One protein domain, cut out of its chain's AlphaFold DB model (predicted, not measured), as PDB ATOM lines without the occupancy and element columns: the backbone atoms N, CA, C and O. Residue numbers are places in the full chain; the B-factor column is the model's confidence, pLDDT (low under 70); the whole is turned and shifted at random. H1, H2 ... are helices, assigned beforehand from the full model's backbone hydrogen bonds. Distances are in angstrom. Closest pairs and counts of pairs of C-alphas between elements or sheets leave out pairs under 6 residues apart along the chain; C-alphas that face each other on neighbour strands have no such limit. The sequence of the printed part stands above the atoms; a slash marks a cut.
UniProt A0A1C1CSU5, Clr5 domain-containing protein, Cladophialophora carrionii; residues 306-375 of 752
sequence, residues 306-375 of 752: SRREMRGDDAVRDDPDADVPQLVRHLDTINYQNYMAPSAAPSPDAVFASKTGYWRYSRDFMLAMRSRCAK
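Overview. This is residues 306 to 375 of the 752 residues of the protein "Clr5 domain-containing protein" of Cladophialophora carrionii (UniProt A0A1C1CSU5). Four short helices are strung out along a loose chain, with H2 and H3 meeting at nearly a right angle in the middle, H1 and the long loop after it at one end, and H4 at the other end. The tail of H4 and the residues after it, 370 to 375, stick out. The printed part has 70 residues with four named helices, in the order H1, H2, H3, H4, and no named strand. The class is all helix, though under half of the residues, 34 of 70, are in named elements. The whole is only just loose, close to compact, with a radius of gyration of the C-alphas of 13.7 A and spans of 37, 25 and 19 A.

Arrangement. Begin with the longest helix, H4, residues 363 to 373, which touches no helix. Go back along the chain to H3, residues 348 to 355; it is apart from H4. H3 touches H2, residues 328 to 337, with 9 pairs of C-alphas within 8 A. Look there at Arg 329 and Pro 348, whose C-alphas, 5.0 A apart, are the closest of the two helices. The lines of H2 and H3 are about perpendicular, at 74 degrees. H2 and H4 are apart. H1, residues 307 to 311, touches no helix; H1 and H2 are near each other, with 5 pairs of C-alphas within 10 A. H1 is apart from H3 and from H4. In H1, H2 and H3 every O i to N i+4 pair is within hydrogen-bond range; in H4 it is 6 of 7.

Along the chain. Find C-alpha 363 at (-25.750, 36.143, 10.932); from there H4 runs 14.9 A to C-alpha 373 at (-27.625, 50.029, 5.925). H3 runs 11.1 A from Pro 348 to Lys 355. H2 runs 14.1 A from Val 328 to Gln 337. H1, from Arg 307 to Arg 311, begins with its C-alpha at (-52.066, 44.090, 1.450) and is 5.9 A long.

Size, cuts and confidence. The two C-alphas farthest apart are those of Asp 318 and Arg 363, at 37.7 A. The printed part has no cut. The link from H1 to H2, residues 312 to 327, is long; the links from H2 to H3 and from H3 to H4 are short. Residues 370 to 375, of which 370 to 373 belong to H4, stand free. Read the B-factor column for the model's confidence: the mean pLDDT of the printed part is 76.2, and it is under 70 at residue 310, residues 326 to 334, residues 352 to 359 and residues 373 to 375.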
ATOM      1  N   SER A 306     -53.910  43.109   5.869       80.03
ATOM      2  CA  SER A 306     -54.247  43.104   4.455       80.03
ATOM      3  C   SER A 306     -53.097  43.708   3.633       80.03
ATOM      4  O   SER A 306     -52.211  44.400   4.155       80.03
ATOM      5  N   ARG A 307     -53.060  43.444   2.323       75.08
ATOM      6  CA  ARG A 307     -52.066  44.090   1.450       75.08
ATOM      7  C   ARG A 307     -52.337  45.590   1.328       75.08
ATOM      8  O   ARG A 307     -51.374  46.344   1.210       75.08
ATOM      9  N   ARG A 308     -53.606  46.009   1.428       82.41
ATOM     10  CA  ARG A 308     -54.036  47.415   1.495       82.41
ATOM     11  C   ARG A 308     -53.463  48.129   2.718       82.41
ATOM     12  O   ARG A 308     -52.796  49.144   2.556       82.41
ATOM     13  N   GLU A 309     -53.606  47.548   3.910       75.67
ATOM     14  CA  GLU A 309     -53.012  48.078   5.151       75.67
ATOM     15  C   GLU A 309     -51.481  48.201   5.060       75.67
ATOM     16  O   GLU A 309     -50.894  49.153   5.569       75.67
ATOM     17  N   MET A 310     -50.825  47.242   4.398       69.37
ATOM     18  CA  MET A 310     -49.363  47.175   4.287       69.37
ATOM     19  C   MET A 310     -48.749  48.073   3.205       69.37
ATOM     20  O   MET A 310     -47.579  48.437   3.327       69.37
ATOM     21  N   ARG A 311     -49.472  48.361   2.115       78.21
ATOM     22  CA  ARG A 311     -48.925  49.049   0.928       78.21
ATOM     23  C   ARG A 311     -49.606  50.385   0.604       78.21
ATOM     24  O   ARG A 311     -49.052  51.139  -0.190       78.21
ATOM     25  N   GLY A 312     -50.746  50.684   1.226       78.58
ATOM     26  CA  GLY A 312     -51.601  51.821   0.879       78.58
ATOM     27  C   GLY A 312     -52.478  51.540  -0.345       78.58
ATOM     28  O   GLY A 312     -52.147  50.692  -1.177       78.58
ATOM     29  N   ASP A 313     -53.599  52.256  -0.453       83.96
ATOM     30  CA  ASP A 313     -54.628  52.032  -1.480       83.96
ATOM     31  C   ASP A 313     -54.091  52.090  -2.917       83.96
ATOM     32  O   ASP A 313     -54.407  51.221  -3.733       83.96
ATOM     33  N   ASP A 314     -53.218  53.058  -3.209       82.57
ATOM     34  CA  ASP A 314     -52.643  53.270  -4.543       82.57
ATOM     35  C   ASP A 314     -51.853  52.056  -5.061       82.57
ATOM     36  O   ASP A 314     -51.807  51.799  -6.263       82.57
ATOM     37  N   ALA A 315     -51.234  51.289  -4.158       78.93
ATOM     38  CA  ALA A 315     -50.347  50.177  -4.498       78.93
ATOM     39  C   ALA A 315     -51.071  48.829  -4.676       78.93
ATOM     40  O   ALA A 315     -50.430  47.836  -5.033       78.93
ATOM     41  N   VAL A 316     -52.377  48.772  -4.396       84.98
ATOM     42  CA  VAL A 316     -53.204  47.552  -4.478       84.98
ATOM     43  C   VAL A 316     -54.564  47.783  -5.144       84.98
ATOM     44  O   VAL A 316     -55.443  46.932  -5.049       84.98
ATOM     45  N   ARG A 317     -54.749  48.917  -5.832       85.60
ATOM     46  CA  ARG A 317     -56.012  49.289  -6.497       85.60
ATOM     47  C   ARG A 317     -56.583  48.183  -7.396       85.60
ATOM     48  O   ARG A 317     -57.798  48.033  -7.470       85.60
ATOM     49  N   ASP A 318     -55.698  47.415  -8.026       90.18
ATOM     50  CA  ASP A 318     -56.028  46.398  -9.023       90.18
ATOM     51  C   ASP A 318     -55.796  44.947  -8.492       90.18
ATOM     52  O   ASP A 318     -55.788  43.996  -9.271       90.18
ATOM     53  N   ASP A 319     -55.596  44.752  -7.172       85.88
ATOM     54  CA  ASP A 319     -55.404  43.442  -6.505       85.88
ATOM     55  C   ASP A 319     -56.712  42.992  -5.801       85.88
ATOM     56  O   ASP A 319     -57.093  43.590  -4.794       85.88
ATOM     57  N   PRO A 320     -57.426  41.952  -6.283       88.55
ATOM     58  CA  PRO A 320     -58.694  41.517  -5.683       88.55
ATOM     59  C   PRO A 320     -58.523  40.894  -4.287       88.55
ATOM     60  O   PRO A 320     -59.467  40.894  -3.499       88.55
ATOM     61  N   ASP A 321     -57.318  40.419  -3.950       86.15
ATOM     62  CA  ASP A 321     -56.990  39.859  -2.636       86.15
ATOM     63  C   ASP A 321     -56.440  40.928  -1.670       86.15
ATOM     64  O   ASP A 321     -55.953  40.596  -0.581       86.15
ATOM     65  N   ALA A 322     -56.496  42.215  -2.046       84.40
ATOM     66  CA  ALA A 322     -55.917  43.327  -1.292       84.40
ATOM     67  C   ALA A 322     -56.379  43.392   0.169       84.40
ATOM     68  O   ALA A 322     -55.583  43.741   1.045       84.40
ATOM     69  N   ASP A 323     -57.644  43.048   0.411       82.80
ATOM     70  CA  ASP A 323     -58.335  43.153   1.698       82.80
ATOM     71  C   ASP A 323     -58.361  41.841   2.501       82.80
ATOM     72  O   ASP A 323     -58.777  41.830   3.659       82.80
ATOM     73  N   VAL A 324     -57.863  40.737   1.934       81.30
ATOM     74  CA  VAL A 324     -57.769  39.451   2.637       81.30
ATOM     75  C   VAL A 324     -56.678  39.544   3.717       81.30
ATOM     76  O   VAL A 324     -55.522  39.816   3.378       81.30
ATOM     77  N   PRO A 325     -56.973  39.290   5.011       75.21
ATOM     78  CA  PRO A 325     -55.967  39.342   6.071       75.21
ATOM     79  C   PRO A 325     -54.926  38.225   5.908       75.21
ATOM     80  O   PRO A 325     -55.126  37.083   6.324       75.21
ATOM     81  N   GLN A 326     -53.785  38.550   5.306       69.90
ATOM     82  CA  GLN A 326     -52.673  37.621   5.124       69.90
ATOM     83  C   GLN A 326     -51.760  37.695   6.348       69.90
ATOM     84  O   GLN A 326     -51.571  38.760   6.937       69.90
ATOM     85  N   LEU A 327     -51.161  36.570   6.761       65.25
ATOM     86  CA  LEU A 327     -50.166  36.623   7.832       65.25
ATOM     87  C   LEU A 327     -49.033  37.565   7.400       65.25
ATOM     88  O   LEU A 327     -48.348  37.307   6.413       65.25
ATOM     89  N   VAL A 328     -48.781  38.605   8.195       61.72
ATOM     90  CA  VAL A 328     -47.685  39.583   8.054       61.72
ATOM     91  C   VAL A 328     -46.345  38.871   7.861       61.72
ATOM     92  O   VAL A 328     -45.487  39.309   7.100       61.72
ATOM     93  N   ARG A 329     -46.214  37.704   8.504       54.34
ATOM     94  CA  ARG A 329     -45.127  36.738   8.330       54.34
ATOM     95  C   ARG A 329     -44.854  36.391   6.864       54.34
ATOM     96  O   ARG A 329     -43.695  36.401   6.480       54.34
ATOM     97  N   HIS A 330     -45.880  36.096   6.064       57.46
ATOM     98  CA  HIS A 330     -45.726  35.785   4.641       57.46
ATOM     99  C   HIS A 330     -45.342  37.032   3.843       57.46
ATOM    100  O   HIS A 330     -44.353  36.984   3.115       57.46
ATOM    101  N   LEU A 331     -46.051  38.150   4.045       54.83
ATOM    102  CA  LEU A 331     -45.802  39.408   3.332       54.83
ATOM    103  C   LEU A 331     -44.358  39.905   3.519       54.83
ATOM    104  O   LEU A 331     -43.675  40.203   2.539       54.83
ATOM    105  N   ASP A 332     -43.858  39.918   4.756       61.19
ATOM    106  CA  ASP A 332     -42.485  40.340   5.044       61.19
ATOM    107  C   ASP A 332     -41.445  39.342   4.517       61.19
ATOM    108  O   ASP A 332     -40.428  39.763   3.968       61.19
ATOM    109  N   THR A 333     -41.664  38.023   4.637       60.45
ATOM    110  CA  THR A 333     -40.686  37.052   4.108       60.45
ATOM    111  C   THR A 333     -40.600  37.056   2.588       60.45
ATOM    112  O   THR A 333     -39.491  36.954   2.071       60.45
ATOM    113  N   ILE A 334     -41.717  37.254   1.879       64.14
ATOM    114  CA  ILE A 334     -41.725  37.441   0.420       64.14
ATOM    115  C   ILE A 334     -40.935  38.709   0.067       64.14
ATOM    116  O   ILE A 334     -40.045  38.663  -0.780       64.14
ATOM    117  N   ASN A 335     -41.175  39.819   0.776       70.01
ATOM    118  CA  ASN A 335     -40.407  41.049   0.581       70.01
ATOM    119  C   ASN A 335     -38.900  40.825   0.807       70.01
ATOM    120  O   ASN A 335     -38.099  41.220  -0.033       70.01
ATOM    121  N   TYR A 336     -38.483  40.159   1.889       77.50
ATOM    122  CA  TYR A 336     -37.059  39.881   2.113       77.50
ATOM    123  C   TYR A 336     -36.461  38.949   1.050       77.50
ATOM    124  O   TYR A 336     -35.359  39.224   0.580       77.50
ATOM    125  N   GLN A 337     -37.170  37.900   0.620       79.45
ATOM    126  CA  GLN A 337     -36.710  36.977  -0.430       79.45
ATOM    127  C   GLN A 337     -36.532  37.662  -1.796       79.45
ATOM    128  O   GLN A 337     -35.623  37.302  -2.540       79.45
ATOM    129  N   ASN A 338     -37.305  38.712  -2.092       80.63
ATOM    130  CA  ASN A 338     -37.105  39.555  -3.279       80.63
ATOM    131  C   ASN A 338     -35.839  40.439  -3.199       80.63
ATOM    132  O   ASN A 338     -35.448  41.064  -4.184       80.63
ATOM    133  N   TYR A 339     -35.208  40.542  -2.025       76.76
ATOM    134  CA  TYR A 339     -34.178  41.541  -1.718       76.76
ATOM    135  C   TYR A 339     -32.849  40.976  -1.196       76.76
ATOM    136  O   TYR A 339     -31.857  41.716  -1.156       76.76
ATOM    137  N   MET A 340     -32.808  39.701  -0.813       87.64
ATOM    138  CA  MET A 340     -31.609  38.955  -0.428       87.64
ATOM    139  C   MET A 340     -31.787  37.467  -0.746       87.64
ATOM    140  O   MET A 340     -32.908  36.999  -0.920       87.64
ATOM    141  N   ALA A 341     -30.685  36.713  -0.800       88.54
ATOM    142  CA  ALA A 341     -30.738  35.275  -1.058       88.54
ATOM    143  C   ALA A 341     -31.685  34.555  -0.067       88.54
ATOM    144  O   ALA A 341     -31.679  34.906   1.116       88.54
ATOM    145  N   PRO A 342     -32.433  33.512  -0.482       86.99
ATOM    146  CA  PRO A 342     -33.353  32.788   0.403       86.99
ATOM    147  C   PRO A 342     -32.704  32.216   1.674       86.99
ATOM    148  O   PRO A 342     -33.374  32.079   2.692       86.99
ATOM    149  N   SER A 343     -31.399  31.927   1.640       88.31
ATOM    150  CA  SER A 343     -30.595  31.511   2.801       88.31
ATOM    151  C   SER A 343     -30.298  32.640   3.798       88.31
ATOM    152  O   SER A 343     -30.105  32.371   4.980       88.31
ATOM    153  N   ALA A 344     -30.263  33.893   3.338       89.27
ATOM    154  CA  ALA A 344     -30.061  35.082   4.165       89.27
ATOM    155  C   ALA A 344     -31.384  35.723   4.619       89.27
ATOM    156  O   ALA A 344     -31.382  36.507   5.569       89.27
ATOM    157  N   ALA A 345     -32.507  35.400   3.969       87.90
ATOM    158  CA  ALA A 345     -33.826  35.877   4.365       87.90
ATOM    159  C   ALA A 345     -34.160  35.436   5.809       87.90
ATOM    160  O   ALA A 345     -33.863  34.306   6.208       87.90
ATOM    161  N   PRO A 346     -34.780  36.306   6.626       85.32
ATOM    162  CA  PRO A 346     -35.128  35.961   7.994       85.32
ATOM    163  C   PRO A 346     -36.301  34.974   7.980       85.32
ATOM    164  O   PRO A 346     -37.216  35.091   7.165       85.32
ATOM    165  N   SER A 347     -36.313  34.010   8.902       82.50
ATOM    166  CA  SER A 347     -37.450  33.090   9.005       82.50
ATOM    167  C   SER A 347     -38.737  33.830   9.421       82.50
ATOM    168  O   SER A 347     -38.659  34.858  10.108       82.50
ATOM    169  N   PRO A 348     -39.933  33.299   9.095       73.12
ATOM    170  CA  PRO A 348     -41.214  33.855   9.545       73.12
ATOM    171  C   PRO A 348     -41.285  34.121  11.060       73.12
ATOM    172  O   PRO A 348     -41.906  35.086  11.513       73.12
ATOM    173  N   ASP A 349     -40.630  33.275  11.861       72.09
ATOM    174  CA  ASP A 349     -40.541  33.443  13.311       72.09
ATOM    175  C   ASP A 349     -39.516  34.498  13.740       72.09
ATOM    176  O   ASP A 349     -39.774  35.199  14.715       72.09
ATOM    177  N   ALA A 350     -38.407  34.679  13.012       77.99
ATOM    178  CA  ALA A 350     -37.438  35.745  13.276       77.99
ATOM    179  C   ALA A 350     -38.040  37.142  13.035       77.99
ATOM    180  O   ALA A 350     -37.871  38.032  13.869       77.99
ATOM    181  N   VAL A 351     -38.806  37.313  11.949       73.40
ATOM    182  CA  VAL A 351     -39.547  38.558  11.663       73.40
ATOM    183  C   VAL A 351     -40.627  38.820  12.717       73.40
ATOM    184  O   VAL A 351     -40.788  39.939  13.195       73.40
ATOM    185  N   PHE A 352     -41.363  37.789  13.139       65.05
ATOM    186  CA  PHE A 352     -42.350  37.965  14.207       65.05
ATOM    187  C   PHE A 352     -41.699  38.280  15.568       65.05
ATOM    188  O   PHE A 352     -42.226  39.069  16.354       65.05
ATOM    189  N   ALA A 353     -40.551  37.668  15.864       66.65
ATOM    190  CA  ALA A 353     -39.809  37.923  17.090       66.65
ATOM    191  C   ALA A 353     -39.300  39.373  17.139       66.65
ATOM    192  O   ALA A 353     -39.469  40.031  18.164       66.65
ATOM    193  N   SER A 354     -38.770  39.915  16.038       68.16
ATOM    194  CA  SER A 354     -38.287  41.302  16.006       68.16
ATOM    195  C   SER A 354     -39.409  42.325  16.211       68.16
ATOM    196  O   SER A 354     -39.227  43.248  17.004       68.16
ATOM    197  N   LYS A 355     -40.601  42.113  15.627       64.90
ATOM    198  CA  LYS A 355     -41.787  42.960  15.886       64.90
ATOM    199  C   LYS A 355     -42.260  42.913  17.346       64.90
ATOM    200  O   LYS A 355     -42.823  43.887  17.829       64.90
ATOM    201  N   THR A 356     -41.968  41.836  18.080       60.68
ATOM    202  CA  THR A 356     -42.206  41.746  19.538       60.68
ATOM    203  C   THR A 356     -40.994  42.167  20.392       60.68
ATOM    204  O   THR A 356     -40.950  41.888  21.589       60.68
ATOM    205  N   GLY A 357     -40.000  42.847  19.802       59.53
ATOM    206  CA  GLY A 357     -38.799  43.364  20.478       59.53
ATOM    207  C   GLY A 357     -37.655  42.352  20.645       59.53
ATOM    208  O   GLY A 357     -36.581  42.705  21.135       59.53
ATOM    209  N   TYR A 358     -37.838  41.105  20.208       62.11
ATOM    210  CA  TYR A 358     -36.833  40.044  20.261       62.11
ATOM    211  C   TYR A 358     -36.071  39.942  18.936       62.11
ATOM    212  O   TYR A 358     -36.348  39.092  18.092       62.11
ATOM    213  N   TRP A 359     -35.061  40.795  18.774       67.56
ATOM    214  CA  TRP A 359     -34.164  40.829  17.615       67.56
ATOM    215  C   TRP A 359     -33.324  39.541  17.489       67.56
ATOM    216  O   TRP A 359     -32.194  39.464  17.969       67.56
ATOM    217  N   ARG A 360     -33.894  38.506  16.858       72.67
ATOM    218  CA  ARG A 360     -33.272  37.192  16.615       72.67
ATOM    219  C   ARG A 360     -33.136  36.907  15.121       72.67
ATOM    220  O   ARG A 360     -33.771  35.999  14.592       72.67
ATOM    221  N   TYR A 361     -32.303  37.688  14.447       81.60
ATOM    222  CA  TYR A 361     -31.950  37.443  13.051       81.60
ATOM    223  C   TYR A 361     -30.710  36.551  12.921       81.60
ATOM    224  O   TYR A 361     -29.870  36.507  13.823       81.60
ATOM    225  N   SER A 362     -30.592  35.838  11.797       85.08
ATOM    226  CA  SER A 362     -29.391  35.062  11.472       85.08
ATOM    227  C   SER A 362     -28.196  35.985  11.213       85.08
ATOM    228  O   SER A 362     -28.351  37.164  10.877       85.08
ATOM    229  N   ARG A 363     -26.979  35.438  11.331       84.85
ATOM    230  CA  ARG A 363     -25.750  36.143  10.932       84.85
ATOM    231  C   ARG A 363     -25.845  36.603   9.474       84.85
ATOM    232  O   ARG A 363     -25.494  37.740   9.175       84.85
ATOM    233  N   ASP A 364     -26.378  35.750   8.608       88.52
ATOM    234  CA  ASP A 364     -26.468  35.986   7.166       88.52
ATOM    235  C   ASP A 364     -27.454  37.114   6.830       88.52
ATOM    236  O   ASP A 364     -27.123  37.986   6.029       88.52
ATOM    237  N   PHE A 365     -28.596  37.192   7.527       88.67
ATOM    238  CA  PHE A 365     -29.508  38.338   7.438       88.67
ATOM    239  C   PHE A 365     -28.821  39.643   7.849       88.67
ATOM    240  O   PHE A 365     -28.921  40.655   7.156       88.67
ATOM    241  N   MET A 366     -28.105  39.632   8.978       87.40
ATOM    242  CA  MET A 366     -27.415  40.819   9.488       87.40
ATOM    243  C   MET A 366     -26.299  41.281   8.539       87.40
ATOM    244  O   MET A 366     -26.109  42.483   8.366       87.40
ATOM    245  N   LEU A 367     -25.594  40.353   7.883       86.78
ATOM    246  CA  LEU A 367     -24.600  40.661   6.850       86.78
ATOM    247  C   LEU A 367     -25.255  41.216   5.574       86.78
ATOM    248  O   LEU A 367     -24.806  42.245   5.061       86.78
ATOM    249  N   ALA A 368     -26.351  40.609   5.108       85.52
ATOM    250  CA  ALA A 368     -27.120  41.107   3.970       85.52
ATOM    251  C   ALA A 368     -27.657  42.526   4.231       85.52
ATOM    252  O   ALA A 368     -27.476  43.419   3.402       85.52
ATOM    253  N   MET A 369     -28.224  42.780   5.414       83.17
ATOM    254  CA  MET A 369     -28.693  44.112   5.796       83.17
ATOM    255  C   MET A 369     -27.561  45.112   6.043       83.17
ATOM    256  O   MET A 369     -27.727  46.266   5.657       83.17
ATOM    257  N   ARG A 370     -26.392  44.712   6.574       81.24
ATOM    258  CA  ARG A 370     -25.217  45.605   6.701       81.24
ATOM    259  C   ARG A 370     -24.861  46.242   5.356       81.24
ATOM    260  O   ARG A 370     -24.617  47.443   5.315       81.24
ATOM    261  N   SER A 371     -24.909  45.480   4.260       76.81
ATOM    262  CA  SER A 371     -24.621  45.984   2.903       76.81
ATOM    263  C   SER A 371     -25.610  47.053   2.400       76.81
ATOM    264  O   SER A 371     -25.263  47.873   1.548       76.81
ATOM    265  N   ARG A 372     -26.838  47.061   2.939       71.48
ATOM    266  CA  ARG A 372     -27.888  48.047   2.638       71.48
ATOM    267  C   ARG A 372     -27.839  49.233   3.599       71.48
ATOM    268  O   ARG A 372     -27.847  50.371   3.148       71.48
ATOM    269  N   CYS A 373     -27.723  48.984   4.903       66.82
ATOM    270  CA  CYS A 373     -27.625  50.029   5.925       66.82
ATOM    271  C   CYS A 373     -26.338  50.855   5.806       66.82
ATOM    272  O   CYS A 373     -26.368  52.032   6.127       66.82
ATOM    273  N   ALA A 374     -25.247  50.302   5.269       62.55
ATOM    274  CA  ALA A 374     -24.044  51.072   4.929       62.55
ATOM    275  C   ALA A 374     -24.287  52.171   3.868       62.55
ATOM    276  O   ALA A 374     -23.424  53.017   3.662       62.55
ATOM    277  N   LYS A 375     -25.449  52.173   3.198       61.95
ATOM    278  CA  LYS A 375     -25.887  53.221   2.262       61.95
ATOM    279  C   LYS A 375     -26.849  54.239   2.903       61.95
ATOM    280  O   LYS A 375     -27.362  55.095   2.192       61.95
TER     281      LYS A 375